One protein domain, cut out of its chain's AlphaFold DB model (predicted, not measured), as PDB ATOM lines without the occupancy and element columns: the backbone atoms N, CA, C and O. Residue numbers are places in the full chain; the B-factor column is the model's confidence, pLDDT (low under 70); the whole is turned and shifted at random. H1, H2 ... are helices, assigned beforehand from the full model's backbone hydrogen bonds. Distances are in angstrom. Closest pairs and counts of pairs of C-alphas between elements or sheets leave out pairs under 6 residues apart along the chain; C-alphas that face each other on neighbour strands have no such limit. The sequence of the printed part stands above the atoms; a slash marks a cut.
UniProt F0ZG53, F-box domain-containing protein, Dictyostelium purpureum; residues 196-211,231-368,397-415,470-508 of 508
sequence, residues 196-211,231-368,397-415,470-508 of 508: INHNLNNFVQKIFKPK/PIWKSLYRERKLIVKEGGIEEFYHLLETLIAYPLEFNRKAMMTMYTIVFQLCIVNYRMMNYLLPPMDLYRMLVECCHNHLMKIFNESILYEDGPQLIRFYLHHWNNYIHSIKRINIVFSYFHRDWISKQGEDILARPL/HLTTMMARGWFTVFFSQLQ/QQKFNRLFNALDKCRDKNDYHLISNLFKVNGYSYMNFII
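Overview. This is residues 196 to 211, 231 to 368, 397 to 415 and 470 to 508 of the 508 residues of the protein "F-box domain-containing protein" of Dictyostelium purpureum (UniProt F0ZG53). Two long helices folded back side by side, H5 and H6, make the core, with H8 along them and H3 crossing them. H9 packs across the far end of this core, at the start of H6, and H10 folds back from it alongside H6; at the opposite end are H4 and H1, while H2 lies outside H3 and H4, and H7 leads off the end of H6 to an arm in which residues 360 to 368 stick out. The printed part has 212 residues with ten named helices, H1 to H10 in chain order, and no named strand: the class is all helix. It is only just compact, close to loose, with a radius of gyration of the C-alphas of 20.2 A and spans of 67 by 52 by 35 A.

Arrangement. H5, residues 294 to 317, and H6, residues 324 to 347, form a helical hairpin and touch at a shallow tilt of 14 degrees, opposite ways; their closest C-alphas, Ser 317 and Leu 326, are 6.9 A apart. H8, residues 398 to 414, makes an up and down bundle with them, each helix running against the one before it. H8 touches H5, closest C-alphas Leu 310 and Val 409 at 6.8 A, and only just touches H6, with 3 pairs of C-alphas within 8 A, the closest being Ile 341 and Thr 399 at 7.1 A. H6 is the hub, touching five helices. H3, residues 249 to 261, touches H5 at a steep tilt of 41 degrees; Glu 257 and Cys 305 have the closest C-alphas, 5.7 A. H4, residues 268 to 287, touches H6 with residues 271 to 278 alone, closest C-alphas Tyr 275 and Val 347 at 4.3 A. H7, residues 349 to 365, touches H4, closest C-alphas Phe 279 and Tyr 350 at 6.1 A. H1, residues 196 to 208, only just touches H4, with 3 pairs of C-alphas within 8 A; Leu 200 and Val 284 are closest at 6.9 A. H2, residues 232 to 246, touches no helix; it is close to H3 but not clearly touching, closest C-alphas Ile 243 and Glu 251 at 6.6 A. H9, residues 475 to 485, touches H6 at a steep tilt of 62 degrees, closest C-alphas Pro 324 and Cys 483 at 6.3 A. H10, residues 489 to 497, touches H9, closest C-alphas Cys 483 and Tyr 489 at 7.3 A. Every O i to N i+4 pair is within hydrogen-bond range in H1, H3, H4, H5, H6, H9 and H10; the counts are 9 of 11 in H2, 10 of 13 in H7 and 11 of 13 in H8.

Along the chain. H5 measures 34.8 A from C-alpha 294 at (39.592, -26.993, -0.917) to C-alpha 317, H6 34.6 A and H4 28.5 A. H8 has a kink of 32 degrees near residue 408. H1 begins at C-alpha 196 (30.919, -43.428, 1.862), and H10 ends at C-alpha 497 (23.905, -0.872, -26.237).

Size, cuts and confidence. The C-alphas farthest apart, those of His 198 and Asp 485, are 67.7 A apart. Residues 212 to 230, 369 to 396 and 416 to 469 are not printed; the C-alpha gaps across these cuts are 28.5, 21.5 and 10.3 A. Of the links that are printed whole, none is long. Mean pLDDT of the printed part is 73.1, and 91 residues are under 70, among them 196 to 211, 231 to 247, 397 to 415 and 491 to 508.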
ATOM      1  N   ILE A 196      31.084 -44.712   2.539       56.88
ATOM      2  CA  ILE A 196      30.919 -43.428   1.862       56.88
ATOM      3  C   ILE A 196      32.211 -42.618   1.985       56.88
ATOM      4  O   ILE A 196      32.688 -42.101   0.976       56.88
ATOM      5  N   ASN A 197      32.825 -42.579   3.171       60.75
ATOM      6  CA  ASN A 197      34.103 -41.905   3.401       60.75
ATOM      7  C   ASN A 197      35.244 -42.538   2.605       60.75
ATOM      8  O   ASN A 197      36.079 -41.807   2.082       60.75
ATOM      9  N   HIS A 198      35.268 -43.862   2.423       68.94
ATOM     10  CA  HIS A 198      36.291 -44.491   1.586       68.94
ATOM     11  C   HIS A 198      36.156 -44.091   0.107       68.94
ATOM     12  O   HIS A 198      37.155 -43.751  -0.533       68.94
ATOM     13  N   ASN A 199      34.938 -44.076  -0.442       64.81
ATOM     14  CA  ASN A 199      34.703 -43.644  -1.824       64.81
ATOM     15  C   ASN A 199      35.012 -42.154  -2.025       64.81
ATOM     16  O   ASN A 199      35.580 -41.774  -3.048       64.81
ATOM     17  N   LEU A 200      34.685 -41.324  -1.031       59.56
ATOM     18  CA  LEU A 200      34.957 -39.890  -1.042       59.56
ATOM     19  C   LEU A 200      36.457 -39.594  -0.939       59.56
ATOM     20  O   LEU A 200      36.980 -38.820  -1.731       59.56
ATOM     21  N   ASN A 201      37.166 -40.259  -0.025       63.19
ATOM     22  CA  ASN A 201      38.612 -40.116   0.128       63.19
ATOM     23  C   ASN A 201      39.356 -40.623  -1.109       63.19
ATOM     24  O   ASN A 201      40.300 -39.976  -1.547       63.19
ATOM     25  N   ASN A 202      38.896 -41.712  -1.732       67.75
ATOM     26  CA  ASN A 202      39.435 -42.165  -3.015       67.75
ATOM     27  C   ASN A 202      39.198 -41.140  -4.130       67.75
ATOM     28  O   ASN A 202      40.054 -40.968  -4.991       67.75
ATOM     29  N   PHE A 203      38.048 -40.465  -4.137       60.94
ATOM     30  CA  PHE A 203      37.742 -39.414  -5.104       60.94
ATOM     31  C   PHE A 203      38.609 -38.164  -4.888       60.94
ATOM     32  O   PHE A 203      39.231 -37.693  -5.833       60.94
ATOM     33  N   VAL A 204      38.737 -37.680  -3.649       56.84
ATOM     34  CA  VAL A 204      39.618 -36.552  -3.292       56.84
ATOM     35  C   VAL A 204      41.073 -36.875  -3.613       56.84
ATOM     36  O   VAL A 204      41.752 -36.077  -4.244       56.84
ATOM     37  N   GLN A 205      41.557 -38.061  -3.241       63.00
ATOM     38  CA  GLN A 205      42.927 -38.466  -3.553       63.00
ATOM     39  C   GLN A 205      43.169 -38.593  -5.060       63.00
ATOM     40  O   GLN A 205      44.273 -38.300  -5.501       63.00
ATOM     41  N   LYS A 206      42.160 -38.980  -5.850       60.12
ATOM     42  CA  LYS A 206      42.251 -38.964  -7.318       60.12
ATOM     43  C   LYS A 206      42.323 -37.544  -7.876       60.12
ATOM     44  O   LYS A 206      43.150 -37.303  -8.740       60.12
ATOM     45  N   ILE A 207      41.529 -36.613  -7.342       53.62
ATOM     46  CA  ILE A 207      41.540 -35.218  -7.805       53.62
ATOM     47  C   ILE A 207      42.842 -34.495  -7.429       53.62
ATOM     48  O   ILE A 207      43.390 -33.759  -8.239       53.62
ATOM     49  N   PHE A 208      43.355 -34.689  -6.212       47.88
ATOM     50  CA  PHE A 208      44.504 -33.925  -5.700       47.88
ATOM     51  C   PHE A 208      45.861 -34.630  -5.854       47.88
ATOM     52  O   PHE A 208      46.888 -34.072  -5.473       47.88
ATOM     53  N   LYS A 209      45.903 -35.857  -6.393       45.19
ATOM     54  CA  LYS A 209      47.149 -36.534  -6.790       45.19
ATOM     55  C   LYS A 209      47.007 -37.119  -8.195       45.19
ATOM     56  O   LYS A 209      46.871 -38.340  -8.338       45.19
ATOM     57  N   PRO A 210      47.085 -36.285  -9.235       40.84
ATOM     58  CA  PRO A 210      47.147 -36.790 -10.589       40.84
ATOM     59  C   PRO A 210      48.500 -37.472 -10.774       40.84
ATOM     60  O   PRO A 210      49.561 -36.896 -10.527       40.84
ATOM     61  N   LYS A 211      48.485 -38.723 -11.230       38.50
ATOM     62  CA  LYS A 211      49.653 -39.280 -11.910       38.50
ATOM     63  C   LYS A 211      49.538 -38.836 -13.356       38.50
ATOM     64  O   LYS A 211      48.890 -39.508 -14.151       38.50
ATOM     65  N   PRO A 231      35.951 -30.808 -35.395       65.50
ATOM     66  CA  PRO A 231      35.386 -29.715 -34.621       65.50
ATOM     67  C   PRO A 231      35.982 -29.724 -33.211       65.50
ATOM     68  O   PRO A 231      35.981 -30.783 -32.574       65.50
ATOM     69  N   ILE A 232      36.443 -28.569 -32.726       61.34
ATOM     70  CA  ILE A 232      37.105 -28.391 -31.420       61.34
ATOM     71  C   ILE A 232      36.352 -29.136 -30.304       61.34
ATOM     72  O   ILE A 232      36.945 -29.860 -29.504       61.34
ATOM     73  N   TRP A 233      35.016 -29.105 -30.330       45.47
ATOM     74  CA  TRP A 233      34.169 -29.803 -29.362       45.47
ATOM     75  C   TRP A 233      34.349 -31.331 -29.310       45.47
ATOM     76  O   TRP A 233      34.117 -31.924 -28.258       45.47
ATOM     77  N   LYS A 234      34.746 -32.001 -30.401       54.38
ATOM     78  CA  LYS A 234      35.021 -33.452 -30.402       54.38
ATOM     79  C   LYS A 234      36.339 -33.780 -29.709       54.38
ATOM     80  O   LYS A 234      36.392 -34.800 -29.022       54.38
ATOM     81  N   SER A 235      37.352 -32.922 -29.853       58.69
ATOM     82  CA  SER A 235      38.608 -33.039 -29.102       58.69
ATOM     83  C   SER A 235      38.338 -32.878 -27.603       58.69
ATOM     84  O   SER A 235      38.595 -33.791 -26.818       58.69
ATOM     85  N   LEU A 236      37.605 -31.818 -27.244       51.19
ATOM     86  CA  LEU A 236      37.167 -31.544 -25.871       51.19
ATOM     87  C   LEU A 236      36.306 -32.674 -25.278       51.19
ATOM     88  O   LEU A 236      36.382 -32.994 -24.091       51.19
ATOM     89  N   TYR A 237      35.474 -33.332 -26.093       52.03
ATOM     90  CA  TYR A 237      34.661 -34.465 -25.640       52.03
ATOM     91  C   TYR A 237      35.493 -35.732 -25.390       52.03
ATOM     92  O   TYR A 237      35.115 -36.562 -24.554       52.03
ATOM     93  N   ARG A 238      36.606 -35.902 -26.111       62.72
ATOM     94  CA  ARG A 238      37.536 -37.020 -25.923       62.72
ATOM     95  C   ARG A 238      38.329 -36.847 -24.633       62.72
ATOM     96  O   ARG A 238      38.342 -37.782 -23.836       62.72
ATOM     97  N   GLU A 239      38.866 -35.651 -24.391       55.47
ATOM     98  CA  GLU A 239      39.515 -35.287 -23.123       55.47
ATOM     99  C   GLU A 239      38.563 -35.505 -21.946       55.47
ATOM    100  O   GLU A 239      38.871 -36.245 -21.016       55.47
ATOM    101  N   ARG A 240      37.318 -35.034 -22.056       54.44
ATOM    102  CA  ARG A 240      36.281 -35.238 -21.035       54.44
ATOM    103  C   ARG A 240      36.056 -36.699 -20.619       54.44
ATOM    104  O   ARG A 240      35.737 -36.961 -19.460       54.44
ATOM    105  N   LYS A 241      36.156 -37.661 -21.542       55.69
ATOM    106  CA  LYS A 241      35.983 -39.092 -21.219       55.69
ATOM    107  C   LYS A 241      37.153 -39.651 -20.404       55.69
ATOM    108  O   LYS A 241      36.941 -40.602 -19.653       55.69
ATOM    109  N   LEU A 242      38.342 -39.075 -20.554       52.81
ATOM    110  CA  LEU A 242      39.545 -39.443 -19.807       52.81
ATOM    111  C   LEU A 242      39.529 -38.818 -18.402       52.81
ATOM    112  O   LEU A 242      39.820 -39.511 -17.431       52.81
ATOM    113  N   ILE A 243      39.009 -37.593 -18.270       53.78
ATOM    114  CA  ILE A 243      38.840 -36.870 -16.991       53.78
ATOM    115  C   ILE A 243      37.982 -37.647 -15.985       53.78
ATOM    116  O   ILE A 243      38.308 -37.735 -14.809       53.78
ATOM    117  N   VAL A 244      36.891 -38.276 -16.431       52.06
ATOM    118  CA  VAL A 244      36.032 -39.084 -15.540       52.06
ATOM    119  C   VAL A 244      36.743 -40.356 -15.050       52.06
ATOM    120  O   VAL A 244      36.334 -40.949 -14.051       52.06
ATOM    121  N   LYS A 245      37.792 -40.797 -15.752       54.19
ATOM    122  CA  LYS A 245      38.491 -42.054 -15.479       54.19
ATOM    123  C   LYS A 245      39.738 -41.855 -14.606       54.19
ATOM    124  O   LYS A 245      39.982 -42.700 -13.745       54.19
ATOM    125  N   GLU A 246      40.469 -40.753 -14.796       57.78
ATOM    126  CA  GLU A 246      41.779 -40.488 -14.164       57.78
ATOM    127  C   GLU A 246      41.949 -39.059 -13.601       57.78
ATOM    128  O   GLU A 246      42.956 -38.801 -12.952       57.78
ATOM    129  N   GLY A 247      40.982 -38.156 -13.810       54.91
ATOM    130  CA  GLY A 247      41.201 -36.706 -13.743       54.91
ATOM    131  C   GLY A 247      41.524 -36.119 -12.366       54.91
ATOM    132  O   GLY A 247      40.829 -36.381 -11.376       54.91
ATOM    133  N   GLY A 248      42.553 -35.276 -12.373       76.25
ATOM    134  CA  GLY A 248      43.019 -34.386 -11.324       76.25
ATOM    135  C   GLY A 248      42.450 -32.963 -11.404       76.25
ATOM    136  O   GLY A 248      41.472 -32.673 -12.105       76.25
ATOM    137  N   ILE A 249      43.049 -32.061 -10.627       79.81
ATOM    138  CA  ILE A 249      42.689 -30.638 -10.567       79.81
ATOM    139  C   ILE A 249      43.103 -29.893 -11.850       79.81
ATOM    140  O   ILE A 249      42.415 -28.968 -12.279       79.81
ATOM    141  N   GLU A 250      44.168 -30.340 -12.514       82.56
ATOM    142  CA  GLU A 250      44.737 -29.770 -13.736       82.56
ATOM    143  C   GLU A 250      43.799 -29.953 -14.931       82.56
ATOM    144  O   GLU A 250      43.591 -29.038 -15.726       82.56
ATOM    145  N   GLU A 251      43.143 -31.103 -15.060       82.94
ATOM    146  CA  GLU A 251      42.173 -31.286 -16.135       82.94
ATOM    147  C   GLU A 251      40.914 -30.446 -15.912       82.94
ATOM    148  O   GLU A 251      40.300 -29.966 -16.870       82.94
ATOM    149  N   PHE A 252      40.526 -30.230 -14.651       88.75
ATOM    150  CA  PHE A 252      39.467 -29.277 -14.343       88.75
ATOM    151  C   PHE A 252      39.893 -27.840 -14.682       88.75
ATOM    152  O   PHE A 252      39.077 -27.100 -15.237       88.75
ATOM    153  N   TYR A 253      41.154 -27.471 -14.432       90.25
ATOM    154  CA  TYR A 253      41.734 -26.193 -14.859       90.25
ATOM    155  C   TYR A 253      41.607 -26.006 -16.377       90.25
ATOM    156  O   TYR A 253      41.051 -25.005 -16.826       90.25
ATOM    157  N   HIS A 254      42.005 -26.994 -17.182       90.44
ATOM    158  CA  HIS A 254      41.894 -26.910 -18.645       90.44
ATOM    159  C   HIS A 254      40.444 -26.830 -19.141       90.44
ATOM    160  O   HIS A 254      40.137 -26.085 -20.078       90.44
ATOM    161  N   LEU A 255      39.515 -27.552 -18.502       91.31
ATOM    162  CA  LEU A 255      38.086 -27.416 -18.801       91.31
ATOM    163  C   LEU A 255      37.573 -26.010 -18.486       91.31
ATOM    164  O   LEU A 255      36.742 -25.483 -19.230       91.31
ATOM    165  N   LEU A 256      38.046 -25.413 -17.393       93.88
ATOM    166  CA  LEU A 256      37.675 -24.066 -16.986       93.88
ATOM    167  C   LEU A 256      38.242 -23.013 -17.940       93.88
ATOM    168  O   LEU A 256      37.495 -22.148 -18.393       93.88
ATOM    169  N   GLU A 257      39.510 -23.139 -18.319       93.69
ATOM    170  CA  GLU A 257      40.158 -22.302 -19.330       93.69
ATOM    171  C   GLU A 257      39.415 -22.375 -20.675       93.69
ATOM    172  O   GLU A 257      39.074 -21.349 -21.268       93.69
ATOM    173  N   THR A 258      39.056 -23.585 -21.112       93.50
ATOM    174  CA  THR A 258      38.274 -23.799 -22.336       93.50
ATOM    175  C   THR A 258      36.879 -23.185 -22.237       93.50
ATOM    176  O   THR A 258      36.398 -22.575 -23.193       93.50
ATOM    177  N   LEU A 259      36.207 -23.334 -21.090       94.62
ATOM    178  CA  LEU A 259      34.892 -22.740 -20.852       94.62
ATOM    179  C   LEU A 259      34.949 -21.212 -20.937       94.62
ATOM    180  O   LEU A 259      34.020 -20.598 -21.466       94.62
ATOM    181  N   ILE A 260      36.025 -20.615 -20.417       94.00
ATOM    182  CA  ILE A 260      36.257 -19.172 -20.461       94.00
ATOM    183  C   ILE A 260      36.516 -18.710 -21.899       94.00
ATOM    184  O   ILE A 260      35.940 -17.706 -22.313       94.00
ATOM    185  N   ALA A 261      37.325 -19.442 -22.665       92.50
ATOM    186  CA  ALA A 261      37.673 -19.064 -24.031       92.50
ATOM    187  C   ALA A 261      36.532 -19.282 -25.042       92.50
ATOM    188  O   ALA A 261      36.321 -18.444 -25.919       92.50
ATOM    189  N   TYR A 262      35.766 -20.373 -24.911       93.50
ATOM    190  CA  TYR A 262      34.770 -20.810 -25.902       93.50
ATOM    191  C   TYR A 262      33.399 -21.131 -25.270       93.50
ATOM    192  O   TYR A 262      32.893 -22.259 -25.348       93.50
ATOM    193  N   PRO A 263      32.719 -20.144 -24.665       91.94
ATOM    194  CA  PRO A 263      31.512 -20.373 -23.862       91.94
ATOM    195  C   PRO A 263      30.273 -20.801 -24.659       91.94
ATOM    196  O   PRO A 263      29.334 -21.390 -24.105       91.94
ATOM    197  N   LEU A 264      30.227 -20.460 -25.950       88.44
ATOM    198  CA  LEU A 264      29.113 -20.790 -26.842       88.44
ATOM    199  C   LEU A 264      29.214 -22.224 -27.372       88.44
ATOM    200  O   LEU A 264      28.188 -22.875 -27.562       88.44
ATOM    201  N   GLU A 265      30.432 -22.734 -27.535       87.62
ATOM    202  CA  GLU A 265      30.704 -24.088 -28.031       87.62
ATOM    203  C   GLU A 265      30.628 -25.143 -26.923       87.62
ATOM    204  O   GLU A 265      30.544 -26.348 -27.182       87.62
ATOM    205  N   PHE A 266      30.613 -24.698 -25.666       87.88
ATOM    206  CA  PHE A 266      30.619 -25.595 -24.528       87.88
ATOM    207  C   PHE A 266      29.296 -26.363 -24.395       87.88
ATOM    208  O   PHE A 266      28.223 -25.816 -24.121       87.88
ATOM    209  N   ASN A 267      29.373 -27.683 -24.571       91.94
ATOM    210  CA  ASN A 267      28.214 -28.569 -24.543       91.94
ATOM    211  C   ASN A 267      27.522 -28.544 -23.164       91.94
ATOM    212  O   ASN A 267      28.172 -28.696 -22.127       91.94
ATOM    213  N   ARG A 268      26.179 -28.465 -23.135       91.12
ATOM    214  CA  ARG A 268      25.377 -28.512 -21.894       91.12
ATOM    215  C   ARG A 268      25.731 -29.707 -21.009       91.12
ATOM    216  O   ARG A 268      25.816 -29.570 -19.794       91.12
ATOM    217  N   LYS A 269      25.982 -30.875 -21.605       90.06
ATOM    218  CA  LYS A 269      26.381 -32.081 -20.876       90.06
ATOM    219  C   LYS A 269      27.739 -31.892 -20.193       90.06
ATOM    220  O   LYS A 269      27.917 -32.426 -19.106       90.06
ATOM    221  N   ALA A 270      28.694 -31.200 -20.821       88.12
ATOM    222  CA  ALA A 270      30.016 -30.935 -20.245       88.12
ATOM    223  C   ALA A 270      29.918 -29.949 -19.076       88.12
ATOM    224  O   ALA A 270      30.443 -30.227 -18.004       88.12
ATOM    225  N   MET A 271      29.128 -28.888 -19.248       93.56
ATOM    226  CA  MET A 271      28.823 -27.925 -18.188       93.56
ATOM    227  C   MET A 271      28.204 -28.603 -16.953       93.56
ATOM    228  O   MET A 271      28.631 -28.337 -15.836       93.56
ATOM    229  N   MET A 272      27.263 -29.542 -17.139       92.56
ATOM    230  CA  MET A 272      26.702 -30.308 -16.014       92.56
ATOM    231  C   MET A 272      27.743 -31.197 -15.327       92.56
ATOM    232  O   MET A 272      27.688 -31.358 -14.116       92.56
ATOM    233  N   THR A 273      28.714 -31.754 -16.061       91.06
ATOM    234  CA  THR A 273      29.812 -32.510 -15.439       91.06
ATOM    235  C   THR A 273      30.716 -31.609 -14.609       91.06
ATOM    236  O   THR A 273      31.016 -31.976 -13.480       91.06
ATOM    237  N   MET A 274      31.094 -30.431 -15.114       94.31
ATOM    238  CA  MET A 274      31.865 -29.465 -14.322       94.31
ATOM    239  C   MET A 274      31.103 -29.039 -13.065       94.31
ATOM    240  O   MET A 274      31.680 -29.030 -11.985       94.31
ATOM    241  N   TYR A 275      29.799 -28.767 -13.187       95.31
ATOM    242  CA  TYR A 275      28.943 -28.465 -12.038       95.31
ATOM    243  C   TYR A 275      28.965 -29.598 -11.003       95.31
ATOM    244  O   TYR A 275      29.158 -29.340  -9.819       95.31
ATOM    245  N   THR A 276      28.817 -30.857 -11.433       93.00
ATOM    246  CA  THR A 276      28.877 -32.014 -10.527       93.00
ATOM    247  C   THR A 276      30.238 -32.142  -9.846       93.00
ATOM    248  O   THR A 276      30.268 -32.461  -8.661       93.00
ATOM    249  N   ILE A 277      31.343 -31.866 -10.547       90.06
ATOM    250  CA  ILE A 277      32.694 -31.880  -9.961       90.06
ATOM    251  C   ILE A 277      32.810 -30.801  -8.876       90.06
ATOM    252  O   ILE A 277      33.168 -31.118  -7.744       90.06
ATOM    253  N   VAL A 278      32.431 -29.555  -9.182       91.94
ATOM    254  CA  VAL A 278      32.439 -28.444  -8.211       91.94
ATOM    255  C   VAL A 278      31.557 -28.767  -7.005       91.94
ATOM    256  O   VAL A 278      31.973 -28.585  -5.862       91.94
ATOM    257  N   PHE A 279      30.357 -29.294  -7.242       92.56
ATOM    258  CA  PHE A 279      29.432 -29.726  -6.199       92.56
ATOM    259  C   PHE A 279      30.033 -30.814  -5.304       92.56
ATOM    260  O   PHE A 279      29.982 -30.696  -4.081       92.56
ATOM    261  N   GLN A 280      30.629 -31.852  -5.898       88.69
ATOM    262  CA  GLN A 280      31.278 -32.929  -5.156       88.69
ATOM    263  C   GLN A 280      32.419 -32.382  -4.303       88.69
ATOM    264  O   GLN A 280      32.435 -32.659  -3.108       88.69
ATOM    265  N   LEU A 281      33.296 -31.550  -4.873       84.69
ATOM    266  CA  LEU A 281      34.385 -30.892  -4.144       84.69
ATOM    267  C   LEU A 281      33.868 -30.088  -2.946       84.69
ATOM    268  O   LEU A 281      34.383 -30.237  -1.841       84.69
ATOM    269  N   CYS A 282      32.806 -29.301  -3.132       85.38
ATOM    270  CA  CYS A 282      32.198 -28.537  -2.043       85.38
ATOM    271  C   CYS A 282      31.615 -29.448  -0.947       85.38
ATOM    272  O   CYS A 282      31.822 -29.191   0.239       85.38
ATOM    273  N   ILE A 283      30.924 -30.532  -1.320       86.06
ATOM    274  CA  ILE A 283      30.349 -31.486  -0.359       86.06
ATOM    275  C   ILE A 283      31.422 -32.223   0.432       86.06
ATOM    276  O   ILE A 283      31.230 -32.450   1.629       86.06
ATOM    277  N   VAL A 284      32.531 -32.617  -0.203       81.12
ATOM    278  CA  VAL A 284      33.607 -33.292   0.530       81.12
ATOM    279  C   VAL A 284      34.130 -32.392   1.645       81.12
ATOM    280  O   VAL A 284      34.236 -32.839   2.785       81.12
ATOM    281  N   ASN A 285      34.339 -31.110   1.359       72.50
ATOM    282  CA  ASN A 285      34.819 -30.154   2.360       72.50
ATOM    283  C   ASN A 285      33.856 -30.007   3.526       72.50
ATOM    284  O   ASN A 285      34.283 -29.990   4.679       72.50
ATOM    285  N   TYR A 286      32.558 -29.950   3.220       76.50
ATOM    286  CA  TYR A 286      31.524 -29.872   4.239       76.50
ATOM    287  C   TYR A 286      31.564 -31.087   5.171       76.50
ATOM    288  O   TYR A 286      31.498 -30.943   6.387       76.50
ATOM    289  N   ARG A 287      31.739 -32.292   4.614       78.31
ATOM    290  CA  ARG A 287      31.842 -33.526   5.408       78.31
ATOM    291  C   ARG A 287      33.108 -33.597   6.249       78.31
ATOM    292  O   ARG A 287      33.064 -34.131   7.350       78.31
ATOM    293  N   MET A 288      34.217 -33.060   5.753       73.38
ATOM    294  CA  MET A 288      35.477 -33.040   6.497       73.38
ATOM    295  C   MET A 288      35.506 -31.971   7.602       73.38
ATOM    296  O   MET A 288      36.499 -31.905   8.320       73.38
ATOM    297  N   MET A 289      34.465 -31.129   7.733       72.56
ATOM    298  CA  MET A 289      34.414 -29.966   8.642       72.56
ATOM    299  C   MET A 289      35.620 -29.023   8.496       72.56
ATOM    300  O   MET A 289      35.920 -28.219   9.376       72.56
ATOM    301  N   ASN A 290      36.329 -29.119   7.371       65.75
ATOM    302  CA  ASN A 290      37.578 -28.419   7.133       65.75
ATOM    303  C   ASN A 290      37.318 -27.342   6.080       65.75
ATOM    304  O   ASN A 290      37.659 -27.477   4.905       65.75
ATOM    305  N   TYR A 291      36.635 -26.278   6.510       61.78
ATOM    306  CA  TYR A 291      36.184 -25.177   5.650       61.78
ATOM    307  C   TYR A 291      37.328 -24.379   5.004       61.78
ATOM    308  O   TYR A 291      37.081 -23.559   4.120       61.78
ATOM    309  N   LEU A 292      38.568 -24.612   5.444       56.16
ATOM    310  CA  LEU A 292      39.732 -23.804   5.103       56.16
ATOM    311  C   LEU A 292      40.391 -24.153   3.764       56.16
ATOM    312  O   LEU A 292      40.896 -23.234   3.129       56.16
ATOM    313  N   LEU A 293      40.431 -25.422   3.331       57.41
ATOM    314  CA  LEU A 293      41.402 -25.802   2.289       57.41
ATOM    315  C   LEU A 293      40.841 -25.953   0.863       57.41
ATOM    316  O   LEU A 293      41.280 -25.196   0.009       57.41
ATOM    317  N   PRO A 294      39.856 -26.797   0.520       59.47
ATOM    318  CA  PRO A 294      39.592 -26.993  -0.917       59.47
ATOM    319  C   PRO A 294      38.678 -25.959  -1.624       59.47
ATOM    320  O   PRO A 294      38.821 -25.795  -2.837       59.47
ATOM    321  N   PRO A 295      37.773 -25.201  -0.960       71.69
ATOM    322  CA  PRO A 295      37.005 -24.150  -1.637       71.69
ATOM    323  C   PRO A 295      37.873 -22.949  -2.040       71.69
ATOM    324  O   PRO A 295      37.612 -22.301  -3.053       71.69
ATOM    325  N   MET A 296      38.908 -22.655  -1.246       77.25
ATOM    326  CA  MET A 296      39.781 -21.508  -1.477       77.25
ATOM    327  C   MET A 296      40.679 -21.732  -2.695       77.25
ATOM    328  O   MET A 296      40.828 -20.830  -3.517       77.25
ATOM    329  N   ASP A 297      41.212 -22.944  -2.846       82.31
ATOM    330  CA  ASP A 297      42.011 -23.321  -4.012       82.31
ATOM    331  C   ASP A 297      41.167 -23.307  -5.286       82.31
ATOM    332  O   ASP A 297      41.599 -22.776  -6.305       82.31
ATOM    333  N   LEU A 298      39.916 -23.780  -5.216       87.06
ATOM    334  CA  LEU A 298      38.986 -23.711  -6.342       87.06
ATOM    335  C   LEU A 298      38.707 -22.257  -6.767       87.06
ATOM    336  O   LEU A 298      38.651 -21.956  -7.960       87.06
ATOM    337  N   TYR A 299      38.552 -21.348  -5.801       86.44
ATOM    338  CA  TYR A 299      38.380 -19.925  -6.080       86.44
ATOM    339  C   TYR A 299      39.642 -19.296  -6.674       86.44
ATOM    340  O   TYR A 299      39.546 -18.606  -7.686       86.44
ATOM    341  N   ARG A 300      40.821 -19.551  -6.089       85.50
ATOM    342  CA  ARG A 300      42.109 -19.065  -6.616       85.50
ATOM    343  C   ARG A 300      42.331 -19.536  -8.044       85.50
ATOM    344  O   ARG A 300      42.639 -18.720  -8.900       85.50
ATOM    345  N   MET A 301      42.076 -20.814  -8.297       89.19
ATOM    346  CA  MET A 301      42.166 -21.409  -9.621       89.19
ATOM    347  C   MET A 301      41.239 -20.711 -10.619       89.19
ATOM    348  O   MET A 301      41.654 -20.363 -11.719       89.19
ATOM    349  N   LEU A 302      39.986 -20.447 -10.229       90.44
ATOM    350  CA  LEU A 302      39.053 -19.709 -11.075       90.44
ATOM    351  C   LEU A 302      39.557 -18.294 -11.381       90.44
ATOM    352  O   LEU A 302      39.502 -17.871 -12.536       90.44
ATOM    353  N   VAL A 303      40.049 -17.571 -10.375       86.50
ATOM    354  CA  VAL A 303      40.620 -16.227 -10.552       86.50
ATOM    355  C   VAL A 303      41.790 -16.274 -11.528       86.50
ATOM    356  O   VAL A 303      41.837 -15.473 -12.458       86.50
ATOM    357  N   GLU A 304      42.702 -17.220 -11.329       87.38
ATOM    358  CA  GLU A 304      43.897 -17.406 -12.141       87.38
ATOM    359  C   GLU A 304      43.544 -17.718 -13.598       87.38
ATOM    360  O   GLU A 304      44.026 -17.025 -14.494       87.38
ATOM    361  N   CYS A 305      42.623 -18.657 -13.859       91.06
ATOM    362  CA  CYS A 305      42.151 -18.939 -15.221       91.06
ATOM    363  C   CYS A 305      41.593 -17.681 -15.898       91.06
ATOM    364  O   CYS A 305      41.847 -17.424 -17.076       91.06
ATOM    365  N   CYS A 306      40.813 -16.894 -15.157       89.56
ATOM    366  CA  CYS A 306      40.213 -15.681 -15.692       89.56
ATOM    367  C   CYS A 306      41.277 -14.620 -15.975       89.56
ATOM    368  O   CYS A 306      41.274 -14.039 -17.055       89.56
ATOM    369  N   HIS A 307      42.209 -14.403 -15.050       86.94
ATOM    370  CA  HIS A 307      43.320 -13.473 -15.220       86.94
ATOM    371  C   HIS A 307      44.190 -13.842 -16.428       86.94
ATOM    372  O   HIS A 307      44.416 -13.004 -17.300       86.94
ATOM    373  N   ASN A 308      44.597 -15.109 -16.531       89.44
ATOM    374  CA  ASN A 308      45.416 -15.617 -17.631       89.44
ATOM    375  C   ASN A 308      44.715 -15.441 -18.983       89.44
ATOM    376  O   ASN A 308      45.333 -15.003 -19.955       89.44
ATOM    377  N   HIS A 309      43.404 -15.694 -19.043       91.00
ATOM    378  CA  HIS A 309      42.627 -15.456 -20.256       91.00
ATOM    379  C   HIS A 309      42.584 -13.971 -20.647       91.00
ATOM    380  O   HIS A 309      42.740 -13.637 -21.821       91.00
ATOM    381  N   LEU A 310      42.409 -13.068 -19.679       88.69
ATOM    382  CA  LEU A 310      42.409 -11.629 -19.944       88.69
ATOM    383  C   LEU A 310      43.777 -11.129 -20.410       88.69
ATOM    384  O   LEU A 310      43.844 -10.345 -21.354       88.69
ATOM    385  N   MET A 311      44.858 -11.620 -19.805       88.06
ATOM    386  CA  MET A 311      46.222 -11.319 -20.243       88.06
ATOM    387  C   MET A 311      46.495 -11.835 -21.656       88.06
ATOM    388  O   MET A 311      47.148 -11.156 -22.447       88.06
ATOM    389  N   LYS A 312      45.945 -12.997 -22.024       92.25
ATOM    390  CA  LYS A 312      46.021 -13.509 -23.396       92.25
ATOM    391  C   LYS A 312      45.320 -12.576 -24.388       92.25
ATOM    392  O   LYS A 312      45.941 -12.181 -25.368       92.25
ATOM    393  N   ILE A 313      44.084 -12.161 -24.099       91.81
ATOM    394  CA  ILE A 313      43.342 -11.190 -24.929       91.81
ATOM    395  C   ILE A 313      44.116  -9.876 -25.042       91.81
ATOM    396  O   ILE A 313      44.206  -9.288 -26.119       91.81
ATOM    397  N   PHE A 314      44.691  -9.408 -23.935       89.31
ATOM    398  CA  PHE A 314      45.511  -8.205 -23.923       89.31
ATOM    399  C   PHE A 314      46.729  -8.343 -24.841       89.31
ATOM    400  O   PHE A 314      46.977  -7.465 -25.663       89.31
ATOM    401  N   ASN A 315      47.456  -9.455 -24.766       92.56
ATOM    402  CA  ASN A 315      48.610  -9.699 -25.626       92.56
ATOM    403  C   ASN A 315      48.213  -9.819 -27.107       92.56
ATOM    404  O   ASN A 315      48.896  -9.266 -27.966       92.56
ATOM    405  N   GLU A 316      47.082 -10.463 -27.408       93.94
ATOM    406  CA  GLU A 316      46.526 -10.552 -28.767       93.94
ATOM    407  C   GLU A 316      46.100  -9.178 -29.308       93.94
ATOM    408  O   GLU A 316      46.294  -8.894 -30.490       93.94
ATOM    409  N   SER A 317      45.603  -8.285 -28.444       93.19
ATOM    410  CA  SER A 317      45.187  -6.931 -28.836       93.19
ATOM    411  C   SER A 317      46.327  -6.094 -29.427       93.19
ATOM    412  O   SER A 317      46.082  -5.206 -30.241       93.19
ATOM    413  N   ILE A 318      47.580  -6.409 -29.073       92.62
ATOM    414  CA  ILE A 318      48.773  -5.693 -29.550       92.62
ATOM    415  C   ILE A 318      48.927  -5.821 -31.073       92.62
ATOM    416  O   ILE A 318      49.446  -4.896 -31.702       92.62
ATOM    417  N   LEU A 319      48.450  -6.929 -31.652       94.94
ATOM    418  CA  LEU A 319      48.528  -7.228 -33.086       94.94
ATOM    419  C   LEU A 319      47.572  -6.380 -33.937       94.94
ATOM    420  O   LEU A 319      47.720  -6.342 -35.156       94.94
ATOM    421  N   TYR A 320      46.593  -5.718 -33.320       92.81
ATOM    422  CA  TYR A 320      45.612  -4.901 -34.026       92.81
ATOM    423  C   TYR A 320      46.051  -3.434 -34.075       92.81
ATOM    424  O   TYR A 320      46.597  -2.884 -33.117       92.81
ATOM    425  N   GLU A 321      45.799  -2.786 -35.212       91.44
ATOM    426  CA  GLU A 321      46.047  -1.355 -35.383       91.44
ATOM    427  C   GLU A 321      45.005  -0.495 -34.652       91.44
ATOM    428  O   GLU A 321      43.828  -0.859 -34.528       91.44
ATOM    429  N   ASP A 322      45.430   0.698 -34.227       89.62
ATOM    430  CA  ASP A 322      44.585   1.659 -33.518       89.62
ATOM    431  C   ASP A 322      43.441   2.139 -34.408       89.62
ATOM    432  O   ASP A 322      43.656   2.832 -35.411       89.62
ATOM    433  N   GLY A 323      42.208   1.834 -34.010       89.06
ATOM    434  CA  GLY A 323      41.015   2.269 -34.723       89.06
ATOM    435  C   GLY A 323      39.836   1.301 -34.591       89.06
ATOM    436  O   GLY A 323      39.731   0.553 -33.615       89.06
ATOM    437  N   PRO A 324      38.941   1.268 -35.597       86.50
ATOM    438  CA  PRO A 324      37.731   0.449 -35.562       86.50
ATOM    439  C   PRO A 324      37.992  -1.056 -35.401       86.50
ATOM    440  O   PRO A 324      37.138  -1.767 -34.874       86.50
ATOM    441  N   GLN A 325      39.142  -1.560 -35.864       89.50
ATOM    442  CA  GLN A 325      39.490  -2.980 -35.762       89.50
ATOM    443  C   GLN A 325      39.761  -3.391 -34.314       89.50
ATOM    444  O   GLN A 325      39.173  -4.367 -33.853       89.50
ATOM    445  N   LEU A 326      40.554  -2.602 -33.581       89.88
ATOM    446  CA  LEU A 326      40.807  -2.811 -32.156       89.88
ATOM    447  C   LEU A 326      39.507  -2.755 -31.339       89.88
ATOM    448  O   LEU A 326      39.262  -3.603 -30.483       89.88
ATOM    449  N   ILE A 327      38.609  -1.815 -31.656       86.06
ATOM    450  CA  ILE A 327      37.299  -1.732 -30.994       86.06
ATOM    451  C   ILE A 327      36.447  -2.972 -31.293       86.06
ATOM    452  O   ILE A 327      35.847  -3.541 -30.383       86.06
ATOM    453  N   ARG A 328      36.397  -3.430 -32.551       89.75
ATOM    454  CA  ARG A 328      35.678  -4.663 -32.924       89.75
ATOM    455  C   ARG A 328      36.257  -5.893 -32.229       89.75
ATOM    456  O   ARG A 328      35.479  -6.739 -31.793       89.75
ATOM    457  N   PHE A 329      37.580  -5.968 -32.101       93.31
ATOM    458  CA  PHE A 329      38.272  -7.015 -31.356       93.31
ATOM    459  C   PHE A 329      37.804  -7.038 -29.897       93.31
ATOM    460  O   PHE A 329      37.252  -8.039 -29.439       93.31
ATOM    461  N   TYR A 330      37.898  -5.910 -29.190       89.75
ATOM    462  CA  TYR A 330      37.462  -5.845 -27.798       89.75
ATOM    463  C   TYR A 330      35.962  -6.095 -27.621       89.75
ATOM    464  O   TYR A 330      35.574  -6.776 -26.678       89.75
ATOM    465  N   LEU A 331      35.112  -5.611 -28.532       87.69
ATOM    466  CA  LEU A 331      33.674  -5.901 -28.526       87.69
ATOM    467  C   LEU A 331      33.381  -7.394 -28.667       87.69
ATOM    468  O   LEU A 331      32.505  -7.925 -27.983       87.69
ATOM    469  N   HIS A 332      34.095  -8.068 -29.566       92.25
ATOM    470  CA  HIS A 332      33.956  -9.502 -29.769       92.25
ATOM    471  C   HIS A 332      34.335 -10.270 -28.497       92.25
ATOM    472  O   HIS A 332      33.527 -11.051 -27.987       92.25
ATOM    473  N   HIS A 333      35.516  -9.989 -27.941       91.75
ATOM    474  CA  HIS A 333      35.981 -10.650 -26.724       91.75
ATOM    475  C   HIS A 333      35.136 -10.302 -25.501       91.75
ATOM    476  O   HIS A 333      34.874 -11.183 -24.690       91.75
ATOM    477  N   TRP A 334      34.631  -9.074 -25.396       88.31
ATOM    478  CA  TRP A 334      33.714  -8.680 -24.332       88.31
ATOM    479  C   TRP A 334      32.418  -9.495 -24.359       88.31
ATOM    480  O   TRP A 334      31.986 -10.028 -23.337       88.31
ATOM    481  N   ASN A 335      31.806  -9.643 -25.536       89.00
ATOM    482  CA  ASN A 335      30.584 -10.432 -25.673       89.00
ATOM    483  C   ASN A 335      30.815 -11.896 -25.298       89.00
ATOM    484  O   ASN A 335      30.027 -12.466 -24.538       89.00
ATOM    485  N   ASN A 336      31.913 -12.485 -25.777       89.81
ATOM    486  CA  ASN A 336      32.300 -13.840 -25.393       89.81
ATOM    487  C   ASN A 336      32.508 -13.926 -23.878       89.81
ATOM    488  O   ASN A 336      31.900 -14.770 -23.231       89.81
ATOM    489  N   TYR A 337      33.244 -12.990 -23.288       88.00
ATOM    490  CA  TYR A 337      33.505 -12.946 -21.854       88.00
ATOM    491  C   TYR A 337      32.223 -12.895 -21.008       88.00
ATOM    492  O   TYR A 337      32.081 -13.648 -20.042       88.00
ATOM    493  N   ILE A 338      31.223 -12.099 -21.407       87.06
ATOM    494  CA  ILE A 338      29.907 -12.078 -20.752       87.06
ATOM    495  C   ILE A 338      29.209 -13.443 -20.827       87.06
ATOM    496  O   ILE A 338      28.596 -13.888 -19.848       87.06
ATOM    497  N   HIS A 339      29.283 -14.127 -21.969       91.31
ATOM    498  CA  HIS A 339      28.748 -15.481 -22.094       91.31
ATOM    499  C   HIS A 339      29.503 -16.479 -21.205       91.31
ATOM    500  O   HIS A 339      28.857 -17.309 -20.558       91.31
ATOM    501  N   SER A 340      30.827 -16.362 -21.112       92.69
ATOM    502  CA  SER A 340      31.674 -17.173 -20.234       92.69
ATOM    503  C   SER A 340      31.298 -17.007 -18.776       92.69
ATOM    504  O   SER A 340      31.011 -17.999 -18.113       92.69
ATOM    505  N   ILE A 341      31.169 -15.771 -18.290       88.50
ATOM    506  CA  ILE A 341      30.769 -15.510 -16.902       88.50
ATOM    507  C   ILE A 341      29.415 -16.146 -16.597       88.50
ATOM    508  O   ILE A 341      29.261 -16.806 -15.573       88.50
ATOM    509  N   LYS A 342      28.425 -16.007 -17.488       89.94
ATOM    510  CA  LYS A 342      27.104 -16.624 -17.282       89.94
ATOM    511  C   LYS A 342      27.204 -18.142 -17.128       89.94
ATOM    512  O   LYS A 342      26.527 -18.717 -16.281       89.94
ATOM    513  N   ARG A 343      28.048 -18.793 -17.931       93.81
ATOM    514  CA  ARG A 343      28.275 -20.243 -17.857       93.81
ATOM    515  C   ARG A 343      29.019 -20.639 -16.584       93.81
ATOM    516  O   ARG A 343      28.617 -21.599 -15.932       93.81
ATOM    517  N   ILE A 344      30.055 -19.894 -16.213       94.62
ATOM    518  CA  ILE A 344      30.824 -20.122 -14.985       94.62
ATOM    519  C   ILE A 344      29.913 -19.964 -13.769       94.62
ATOM    520  O   ILE A 344      29.896 -20.851 -12.925       94.62
ATOM    521  N   ASN A 345      29.070 -18.930 -13.721       91.31
ATOM    522  CA  ASN A 345      28.095 -18.743 -12.644       91.31
ATOM    523  C   ASN A 345      27.149 -19.945 -12.506       91.31
ATOM    524  O   ASN A 345      26.790 -20.312 -11.392       91.31
ATOM    525  N   ILE A 346      26.767 -20.597 -13.611       93.88
ATOM    526  CA  ILE A 346      25.974 -21.835 -13.560       93.88
ATOM    527  C   ILE A 346      26.801 -22.976 -12.951       93.88
ATOM    528  O   ILE A 346      26.331 -23.631 -12.020       93.88
ATOM    529  N   VAL A 347      28.027 -23.194 -13.439       95.50
ATOM    530  CA  VAL A 347      28.939 -24.255 -12.961       95.50
ATOM    531  C   VAL A 347      29.281 -24.089 -11.477       95.50
ATOM    532  O   VAL A 347      29.275 -25.061 -10.730       95.50
ATOM    533  N   PHE A 348      29.507 -22.855 -11.038       94.44
ATOM    534  CA  PHE A 348      29.879 -22.498  -9.672       94.44
ATOM    535  C   PHE A 348      28.678 -22.098  -8.808       94.44
ATOM    536  O   PHE A 348      28.858 -21.648  -7.680       94.44
ATOM    537  N   SER A 349      27.441 -22.275  -9.278       92.88
ATOM    538  CA  SER A 349      26.251 -21.819  -8.541       92.88
ATOM    539  C   SER A 349      26.139 -22.433  -7.142       92.88
ATOM    540  O   SER A 349      25.756 -21.744  -6.197       92.88
ATOM    541  N   TYR A 350      26.524 -23.703  -6.979       91.38
ATOM    542  CA  TYR A 350      26.560 -24.348  -5.664       91.38
ATOM    543  C   TYR A 350      27.642 -23.749  -4.759       91.38
ATOM    544  O   TYR A 350      27.362 -23.429  -3.608       91.38
ATOM    545  N   PHE A 351      28.845 -23.545  -5.302       90.06
ATOM    546  CA  PHE A 351      29.959 -22.901  -4.605       90.06
ATOM    547  C   PHE A 351      29.571 -21.497  -4.110       90.06
ATOM    548  O   PHE A 351      29.759 -21.173  -2.941       90.06
ATOM    549  N   HIS A 352      28.939 -20.699  -4.973       86.31
ATOM    550  CA  HIS A 352      28.418 -19.377  -4.629       86.31
ATOM    551  C   HIS A 352      27.367 -19.427  -3.519       86.31
ATOM    552  O   HIS A 352      27.448 -18.670  -2.556       86.31
ATOM    553  N   ARG A 353      26.373 -20.310  -3.650       86.25
ATOM    554  CA  ARG A 353      25.254 -20.368  -2.707       86.25
ATOM    555  C   ARG A 353      25.662 -20.889  -1.337       86.25
ATOM    556  O   ARG A 353      25.094 -20.428  -0.356       86.25
ATOM    557  N   ASP A 354      26.566 -21.862  -1.268       83.50
ATOM    558  CA  ASP A 354      26.891 -22.533  -0.007       83.50
ATOM    559  C   ASP A 354      28.140 -21.968   0.672       83.50
ATOM    560  O   ASP A 354      28.126 -21.745   1.876       83.50
ATOM    561  N   TRP A 355      29.218 -21.729  -0.079       81.81
ATOM    562  CA  TRP A 355      30.482 -21.320   0.526       81.81
ATOM    563  C   TRP A 355      30.574 -19.806   0.710       81.81
ATOM    564  O   TRP A 355      30.879 -19.345   1.807       81.81
ATOM    565  N   ILE A 356      30.257 -19.016  -0.325       75.38
ATOM    566  CA  ILE A 356      30.371 -17.547  -0.244       75.38
ATOM    567  C   ILE A 356      29.364 -16.954   0.749       75.38
ATOM    568  O   ILE A 356      29.705 -16.019   1.470       75.38
ATOM    569  N   SER A 357      28.150 -17.504   0.827       76.56
ATOM    570  CA  SER A 357      27.136 -17.054   1.793       76.56
ATOM    571  C   SER A 357      27.609 -17.215   3.242       76.56
ATOM    572  O   SER A 357      27.502 -16.271   4.023       76.56
ATOM    573  N   LYS A 358      28.225 -18.356   3.572       74.88
ATOM    574  CA  LYS A 358      28.756 -18.646   4.912       74.88
ATOM    575  C   LYS A 358      29.941 -17.760   5.284       74.88
ATOM    576  O   LYS A 358      30.028 -17.322   6.423       74.88
ATOM    577  N   GLN A 359      30.806 -17.412   4.321       69.25
ATOM    578  CA  GLN A 359      31.890 -16.453   4.584       69.25
ATOM    579  C   GLN A 359      31.347 -15.083   5.017       69.25
ATOM    580  O   GLN A 359      31.954 -14.426   5.857       69.25
ATOM    581  N   GLY A 360      30.200 -14.651   4.481       64.38
ATOM    582  CA  GLY A 360      29.557 -13.401   4.893       64.38
ATOM    583  C   GLY A 360      29.093 -13.413   6.353       64.38
ATOM    584  O   GLY A 360      29.295 -12.431   7.066       64.38
ATOM    585  N   GLU A 361      28.521 -14.527   6.812       65.31
ATOM    586  CA  GLU A 361      28.069 -14.696   8.201       65.31
ATOM    587  C   GLU A 361      29.253 -14.782   9.177       65.31
ATOM    588  O   GLU A 361      29.253 -14.111  10.211       65.31
ATOM    589  N   ASP A 362      30.312 -15.507   8.805       61.50
ATOM    590  CA  ASP A 362      31.528 -15.631   9.617       61.50
ATOM    591  C   ASP A 362      32.292 -14.304   9.745       61.50
ATOM    592  O   ASP A 362      32.910 -14.039  10.778       61.50
ATOM    593  N   ILE A 363      32.264 -13.447   8.717       56.34
ATOM    594  CA  ILE A 363      32.881 -12.112   8.773       56.34
ATOM    595  C   ILE A 363      32.139 -11.212   9.769       56.34
ATOM    596  O   ILE A 363      32.790 -10.466  10.498       56.34
ATOM    597  N   LEU A 364      30.807 -11.301   9.843       52.16
ATOM    598  CA  LEU A 364      30.009 -10.536  10.809       52.16
ATOM    599  C   LEU A 364      30.176 -11.045  12.248       52.16
ATOM    600  O   LEU A 364      30.049 -10.264  13.189       52.16
ATOM    601  N   ALA A 365      30.481 -12.333  12.423       53.06
ATOM    602  CA  ALA A 365      30.742 -12.935  13.729       53.06
ATOM    603  C   ALA A 365      32.171 -12.684  14.250       53.06
ATOM    604  O   ALA A 365      32.433 -12.858  15.442       53.06
ATOM    605  N   ARG A 366      33.114 -12.268  13.391       53.03
ATOM    606  CA  ARG A 366      34.475 -11.922  13.821       53.03
ATOM    607  C   ARG A 366      34.487 -10.537  14.479       53.03
ATOM    608  O   ARG A 366      33.903  -9.599  13.940       53.03
ATOM    609  N   PRO A 367      35.164 -10.373  15.630       41.84
ATOM    610  CA  PRO A 367      35.211  -9.097  16.333       41.84
ATOM    611  C   PRO A 367      35.725  -7.982  15.409       41.84
ATOM    612  O   PRO A 367      36.774  -8.119  14.777       41.84
ATOM    613  N   LEU A 368      34.970  -6.876  15.363       44.50
ATOM    614  CA  LEU A 368      35.123  -5.688  14.501       44.50
ATOM    615  C   LEU A 368      36.490  -4.967  14.573       44.50
ATOM    616  O   LEU A 368      36.671  -3.914  13.966       44.50
ATOM    617  N   HIS A 397      32.173 -10.938  -4.941       65.00
ATOM    618  CA  HIS A 397      31.269 -11.659  -5.825       65.00
ATOM    619  C   HIS A 397      31.942 -11.856  -7.189       65.00
ATOM    620  O   HIS A 397      32.489 -10.906  -7.751       65.00
ATOM    621  N   LEU A 398      31.911 -13.081  -7.721       65.69
ATOM    622  CA  LEU A 398      32.647 -13.456  -8.934       65.69
ATOM    623  C   LEU A 398      32.360 -12.493 -10.084       65.69
ATOM    624  O   LEU A 398      33.287 -11.994 -10.706       65.69
ATOM    625  N   THR A 399      31.093 -12.143 -10.307       60.47
ATOM    626  CA  THR A 399      30.722 -11.156 -11.327       60.47
ATOM    627  C   THR A 399      31.414  -9.805 -11.127       60.47
ATOM    628  O   THR A 399      31.894  -9.219 -12.091       60.47
ATOM    629  N   THR A 400      31.500  -9.311  -9.891       64.50
ATOM    630  CA  THR A 400      32.152  -8.037  -9.566       64.50
ATOM    631  C   THR A 400      33.661  -8.130  -9.748       64.50
ATOM    632  O   THR A 400      34.259  -7.215 -10.301       64.50
ATOM    633  N   MET A 401      34.281  -9.234  -9.326       66.94
ATOM    634  CA  MET A 401      35.707  -9.493  -9.535       66.94
ATOM    635  C   MET A 401      36.046  -9.555 -11.025       66.94
ATOM    636  O   MET A 401      37.025  -8.965 -11.462       66.94
ATOM    637  N   MET A 402      35.199 -10.214 -11.807       65.06
ATOM    638  CA  MET A 402      35.363 -10.412 -13.243       65.06
ATOM    639  C   MET A 402      35.128  -9.122 -14.029       65.06
ATOM    640  O   MET A 402      35.963  -8.729 -14.836       65.06
ATOM    641  N   ALA A 403      34.048  -8.391 -13.735       65.19
ATOM    642  CA  ALA A 403      33.808  -7.071 -14.310       65.19
ATOM    643  C   ALA A 403      34.970  -6.120 -13.996       65.19
ATOM    644  O   ALA A 403      35.475  -5.448 -14.888       65.19
ATOM    645  N   ARG A 404      35.449  -6.110 -12.748       64.00
ATOM    646  CA  ARG A 404      36.596  -5.292 -12.337       64.00
ATOM    647  C   ARG A 404      37.921  -5.765 -12.935       64.00
ATOM    648  O   ARG A 404      38.737  -4.916 -13.261       64.00
ATOM    649  N   GLY A 405      38.136  -7.066 -13.127       66.62
ATOM    650  CA  GLY A 405      39.309  -7.609 -13.816       66.62
ATOM    651  C   GLY A 405      39.316  -7.223 -15.291       66.62
ATOM    652  O   GLY A 405      40.333  -6.770 -15.803       66.62
ATOM    653  N   TRP A 406      38.157  -7.283 -15.948       68.50
ATOM    654  CA  TRP A 406      37.993  -6.776 -17.304       68.50
ATOM    655  C   TRP A 406      38.249  -5.278 -17.383       68.50
ATOM    656  O   TRP A 406      39.012  -4.846 -18.236       68.50
ATOM    657  N   PHE A 407      37.675  -4.494 -16.465       67.62
ATOM    658  CA  PHE A 407      37.968  -3.070 -16.355       67.62
ATOM    659  C   PHE A 407      39.438  -2.821 -16.063       67.62
ATOM    660  O   PHE A 407      39.989  -1.900 -16.626       67.62
ATOM    661  N   THR A 408      40.106  -3.651 -15.269       64.50
ATOM    662  CA  THR A 408      41.548  -3.529 -15.045       64.50
ATOM    663  C   THR A 408      42.318  -3.845 -16.316       64.50
ATOM    664  O   THR A 408      43.269  -3.158 -16.615       64.50
ATOM    665  N   VAL A 409      41.936  -4.824 -17.128       60.38
ATOM    666  CA  VAL A 409      42.623  -5.054 -18.410       60.38
ATOM    667  C   VAL A 409      42.313  -3.949 -19.424       60.38
ATOM    668  O   VAL A 409      43.198  -3.522 -20.157       60.38
ATOM    669  N   PHE A 410      41.095  -3.409 -19.403       63.12
ATOM    670  CA  PHE A 410      40.700  -2.248 -20.204       63.12
ATOM    671  C   PHE A 410      41.388  -0.949 -19.769       63.12
ATOM    672  O   PHE A 410      41.718  -0.117 -20.605       63.12
ATOM    673  N   PHE A 411      41.576  -0.766 -18.464       60.47
ATOM    674  CA  PHE A 411      42.009   0.478 -17.826       60.47
ATOM    675  C   PHE A 411      43.401   0.379 -17.186       60.47
ATOM    676  O   PHE A 411      43.906   1.352 -16.649       60.47
ATOM    677  N   SER A 412      44.086  -0.756 -17.253       56.53
ATOM    678  CA  SER A 412      45.532  -0.827 -16.978       56.53
ATOM    679  C   SER A 412      46.298  -0.071 -18.055       56.53
ATOM    680  O   SER A 412      47.356   0.471 -17.780       56.53
ATOM    681  N   GLN A 413      45.709   0.072 -19.247       52.09
ATOM    682  CA  GLN A 413      46.147   1.048 -20.243       52.09
ATOM    683  C   GLN A 413      45.771   2.500 -19.891       52.09
ATOM    684  O   GLN A 413      46.153   3.390 -20.632       52.09
ATOM    685  N   LEU A 414      45.017   2.755 -18.813       43.38
ATOM    686  CA  LEU A 414      44.601   4.091 -18.355       43.38
ATOM    687  C   LEU A 414      45.382   4.599 -17.138       43.38
ATOM    688  O   LEU A 414      45.132   5.730 -16.721       43.38
ATOM    689  N   GLN A 415      46.257   3.798 -16.519       44.22
ATOM    690  CA  GLN A 415      47.065   4.303 -15.408       44.22
ATOM    691  C   GLN A 415      47.974   5.416 -15.940       44.22
ATOM    692  O   GLN A 415      48.839   5.170 -16.775       44.22
ATOM    693  N   GLN A 470      54.583   2.767 -22.788       43.62
ATOM    694  CA  GLN A 470      54.021   4.117 -22.948       43.62
ATOM    695  C   GLN A 470      53.212   4.315 -24.248       43.62
ATOM    696  O   GLN A 470      52.200   5.011 -24.251       43.62
ATOM    697  N   GLN A 471      53.571   3.654 -25.358       52.62
ATOM    698  CA  GLN A 471      52.818   3.766 -26.622       52.62
ATOM    699  C   GLN A 471      51.488   2.998 -26.601       52.62
ATOM    700  O   GLN A 471      50.661   3.176 -27.495       52.62
ATOM    701  N   LYS A 472      51.258   2.145 -25.593       52.94
ATOM    702  CA  LYS A 472      50.032   1.342 -25.472       52.94
ATOM    703  C   LYS A 472      48.869   2.132 -24.854       52.94
ATOM    704  O   LYS A 472      47.725   1.830 -25.174       52.94
ATOM    705  N   PHE A 473      49.169   3.169 -24.066       47.59
ATOM    706  CA  PHE A 473      48.225   4.029 -23.336       47.59
ATOM    707  C   PHE A 473      47.181   4.711 -24.243       47.59
ATOM    708  O   PHE A 473      45.976   4.619 -24.021       47.59
ATOM    709  N   ASN A 474      47.619   5.319 -25.346       60.09
ATOM    710  CA  ASN A 474      46.723   6.098 -26.205       60.09
ATOM    711  C   ASN A 474      45.943   5.258 -27.228       60.09
ATOM    712  O   ASN A 474      45.110   5.801 -27.945       60.09
ATOM    713  N   ARG A 475      46.168   3.942 -27.343       70.62
ATOM    714  CA  ARG A 475      45.680   3.160 -28.497       70.62
ATOM    715  C   ARG A 475      44.157   3.050 -28.546       70.62
ATOM    716  O   ARG A 475      43.561   3.287 -29.597       70.62
ATOM    717  N   LEU A 476      43.511   2.744 -27.416       66.31
ATOM    718  CA  LEU A 476      42.052   2.603 -27.356       66.31
ATOM    719  C   LEU A 476      41.331   3.956 -27.389       66.31
ATOM    720  O   LEU A 476      40.332   4.086 -28.092       66.31
ATOM    721  N   PHE A 477      41.835   4.969 -26.681       70.19
ATOM    722  CA  PHE A 477      41.258   6.317 -26.739       70.19
ATOM    723  C   PHE A 477      41.433   6.937 -28.121       70.19
ATOM    724  O   PHE A 477      40.447   7.374 -28.703       70.19
ATOM    725  N   ASN A 478      42.617   6.823 -28.728       74.25
ATOM    726  CA  ASN A 478      42.823   7.216 -30.121       74.25
ATOM    727  C   ASN A 478      41.934   6.411 -31.066       74.25
ATOM    728  O   ASN A 478      41.489   6.940 -32.078       74.25
ATOM    729  N   ALA A 479      41.670   5.132 -30.781       74.19
ATOM    730  CA  ALA A 479      40.740   4.346 -31.579       74.19
ATOM    731  C   ALA A 479      39.304   4.879 -31.465       74.19
ATOM    732  O   ALA A 479      38.615   4.973 -32.481       74.19
ATOM    733  N   LEU A 480      38.863   5.245 -30.257       72.88
ATOM    734  CA  LEU A 480      37.546   5.832 -30.005       72.88
ATOM    735  C   LEU A 480      37.417   7.223 -30.638       72.88
ATOM    736  O   LEU A 480      36.415   7.478 -31.305       72.88
ATOM    737  N   ASP A 481      38.439   8.069 -30.526       74.88
ATOM    738  CA  ASP A 481      38.487   9.389 -31.162       74.88
ATOM    739  C   ASP A 481      38.528   9.270 -32.693       74.88
ATOM    740  O   ASP A 481      37.715   9.882 -33.383       74.88
ATOM    741  N   LYS A 482      39.338   8.360 -33.250       75.38
ATOM    742  CA  LYS A 482      39.321   8.059 -34.695       75.38
ATOM    743  C   LYS A 482      37.960   7.540 -35.169       75.38
ATOM    744  O   LYS A 482      37.580   7.780 -36.315       75.38
ATOM    745  N   CYS A 483      37.234   6.793 -34.336       70.94
ATOM    746  CA  CYS A 483      35.873   6.351 -34.647       70.94
ATOM    747  C   CYS A 483      34.861   7.500 -34.581       70.94
ATOM    748  O   CYS A 483      33.941   7.544 -35.402       70.94
ATOM    749  N   ARG A 484      35.035   8.433 -33.641       74.38
ATOM    750  CA  ARG A 484      34.224   9.649 -33.531       74.38
ATOM    751  C   ARG A 484      34.364  10.513 -34.784       74.38
ATOM    752  O   ARG A 484      33.346  10.902 -35.353       74.38
ATOM    753  N   ASP A 485      35.585  10.713 -35.270       72.50
ATOM    754  CA  ASP A 485      35.856  11.525 -36.465       72.50
ATOM    755  C   ASP A 485      35.286  10.912 -37.754       72.50
ATOM    756  O   ASP A 485      34.933  11.623 -38.694       72.50
ATOM    757  N   LYS A 486      35.138   9.583 -37.798       73.25
ATOM    758  CA  LYS A 486      34.584   8.851 -38.952       73.25
ATOM    759  C   LYS A 486      33.059   8.719 -38.945       73.25
ATOM    760  O   LYS A 486      32.514   8.044 -39.815       73.25
ATOM    761  N   ASN A 487      32.356   9.355 -38.001       73.75
ATOM    762  CA  ASN A 487      30.914   9.184 -37.784       73.75
ATOM    763  C   ASN A 487      30.487   7.723 -37.507       73.75
ATOM    764  O   ASN A 487      29.318   7.372 -37.682       73.75
ATOM    765  N   ASP A 488      31.383   6.874 -36.987       73.62
ATOM    766  CA  ASP A 488      31.091   5.478 -36.619       73.62
ATOM    767  C   ASP A 488      30.357   5.373 -35.261       73.62
ATOM    768  O   ASP A 488      30.580   4.464 -34.454       73.62
ATOM    769  N   TYR A 489      29.420   6.289 -34.989       72.00
ATOM    770  CA  TYR A 489      28.651   6.351 -33.740       72.00
ATOM    771  C   TYR A 489      27.867   5.072 -33.452       72.00
ATOM    772  O   TYR A 489      27.586   4.771 -32.295       72.00
ATOM    773  N   HIS A 490      27.526   4.288 -34.475       73.25
ATOM    774  CA  HIS A 490      26.863   3.002 -34.284       73.25
ATOM    775  C   HIS A 490      27.781   1.978 -33.594       73.25
ATOM    776  O   HIS A 490      27.292   1.132 -32.846       73.25
ATOM    777  N   LEU A 491      29.100   2.053 -33.795       67.50
ATOM    778  CA  LEU A 491      30.068   1.150 -33.169       67.50
ATOM    779  C   LEU A 491      30.228   1.479 -31.678       67.50
ATOM    780  O   LEU A 491      30.101   0.593 -30.835       67.50
ATOM    781  N   ILE A 492      30.398   2.768 -31.364       66.75
ATOM    782  CA  ILE A 492      30.454   3.285 -29.987       66.75
ATOM    783  C   ILE A 492      29.119   3.023 -29.287       66.75
ATOM    784  O   ILE A 492      29.072   2.470 -28.194       66.75
ATOM    785  N   SER A 493      28.004   3.327 -29.953       66.00
ATOM    786  CA  SER A 493      26.677   3.062 -29.411       66.00
ATOM    787  C   SER A 493      26.443   1.574 -29.179       66.00
ATOM    788  O   SER A 493      25.793   1.262 -28.194       66.00
ATOM    789  N   ASN A 494      26.942   0.666 -30.021       63.22
ATOM    790  CA  ASN A 494      26.857  -0.775 -29.772       63.22
ATOM    791  C   ASN A 494      27.713  -1.191 -28.572       63.22
ATOM    792  O   ASN A 494      27.269  -2.022 -27.792       63.22
ATOM    793  N   LEU A 495      28.875  -0.573 -28.360       61.16
ATOM    794  CA  LEU A 495      29.688  -0.796 -27.160       61.16
ATOM    795  C   LEU A 495      28.902  -0.546 -25.869       61.16
ATOM    796  O   LEU A 495      29.031  -1.307 -24.916       61.16
ATOM    797  N   PHE A 496      28.001   0.436 -25.892       55.97
ATOM    798  CA  PHE A 496      27.131   0.765 -24.760       55.97
ATOM    799  C   PHE A 496      25.710   0.166 -24.838       55.97
ATOM    800  O   PHE A 496      25.012   0.123 -23.828       55.97
ATOM    801  N   LYS A 497      25.256  -0.306 -26.011       51.12
ATOM    802  CA  LYS A 497      23.905  -0.872 -26.237       51.12
ATOM    803  C   LYS A 497      23.863  -2.392 -26.329       51.12
ATOM    804  O   LYS A 497      22.758  -2.939 -26.316       51.12
ATOM    805  N   VAL A 498      24.993  -3.084 -26.497       44.12
ATOM    806  CA  VAL A 498      24.967  -4.536 -26.696       44.12
ATOM    807  C   VAL A 498      24.379  -5.203 -25.454       44.12
ATOM    808  O   VAL A 498      24.964  -5.233 -24.376       44.12
ATOM    809  N   ASN A 499      23.189  -5.757 -25.699       39.66
ATOM    810  CA  ASN A 499      22.225  -6.378 -24.804       39.66
ATOM    811  C   ASN A 499      21.320  -5.379 -24.075       39.66
ATOM    812  O   ASN A 499      21.686  -4.806 -23.059       39.66
ATOM    813  N   GLY A 500      20.052  -5.307 -24.501       37.56
ATOM    814  CA  GLY A 500      18.925  -4.726 -23.748       37.56
ATOM    815  C   GLY A 500      18.627  -5.409 -22.397       37.56
ATOM    816  O   GLY A 500      17.507  -5.341 -21.903       37.56
ATOM    817  N   TYR A 501      19.625  -6.069 -21.810       38.59
ATOM    818  CA  TYR A 501      19.712  -6.468 -20.420       38.59
ATOM    819  C   TYR A 501      20.685  -5.512 -19.734       38.59
ATOM    820  O   TYR A 501      21.877  -5.515 -20.025       38.59
ATOM    821  N   SER A 502      20.146  -4.693 -18.830       37.62
ATOM    822  CA  SER A 502      20.896  -3.764 -17.985       37.62
ATOM    823  C   SER A 502      22.160  -4.414 -17.409       37.62
ATOM    824  O   SER A 502      22.071  -5.395 -16.667       37.62
ATOM    825  N   TYR A 503      23.319  -3.828 -17.722       38.22
ATOM    826  CA  TYR A 503      24.647  -4.173 -17.197       38.22
ATOM    827  C   TYR A 503      24.692  -4.259 -15.661       38.22
ATOM    828  O   TYR A 503      25.505  -4.992 -15.105       38.22
ATOM    829  N   MET A 504      23.794  -3.547 -14.972       36.12
ATOM    830  CA  MET A 504      23.757  -3.466 -13.511       36.12
ATOM    831  C   MET A 504      22.720  -4.376 -12.843       36.12
ATOM    832  O   MET A 504      22.827  -4.609 -11.648       36.12
ATOM    833  N   ASN A 505      21.790  -5.000 -13.580       31.80
ATOM    834  CA  ASN A 505      20.977  -6.088 -13.001       31.80
ATOM    835  C   ASN A 505      21.794  -7.382 -12.791       31.80
ATOM    836  O   ASN A 505      21.250  -8.367 -12.310       31.80
ATOM    837  N   PHE A 506      23.058  -7.408 -13.228       31.09
ATOM    838  CA  PHE A 506      23.967  -8.550 -13.097       31.09
ATOM    839  C   PHE A 506      25.069  -8.304 -12.044       31.09
ATOM    840  O   PHE A 506      25.731  -9.251 -11.625       31.09
ATOM    841  N   ILE A 507      25.274  -7.042 -11.637       32.50
ATOM    842  CA  ILE A 507      26.230  -6.611 -10.596       32.50
ATOM    843  C   ILE A 507      25.543  -6.466  -9.219       32.50
ATOM    844  O   ILE A 507      26.234  -6.464  -8.200       32.50
ATOM    845  N   ILE A 508      24.208  -6.408  -9.190       31.55
ATOM    846  CA  ILE A 508      23.355  -6.583  -8.000       31.55
ATOM    847  C   ILE A 508      22.928  -8.047  -7.947       31.55
ATOM    848  O   ILE A 508      22.946  -8.620  -6.836       31.55
TER     849      ILE A 508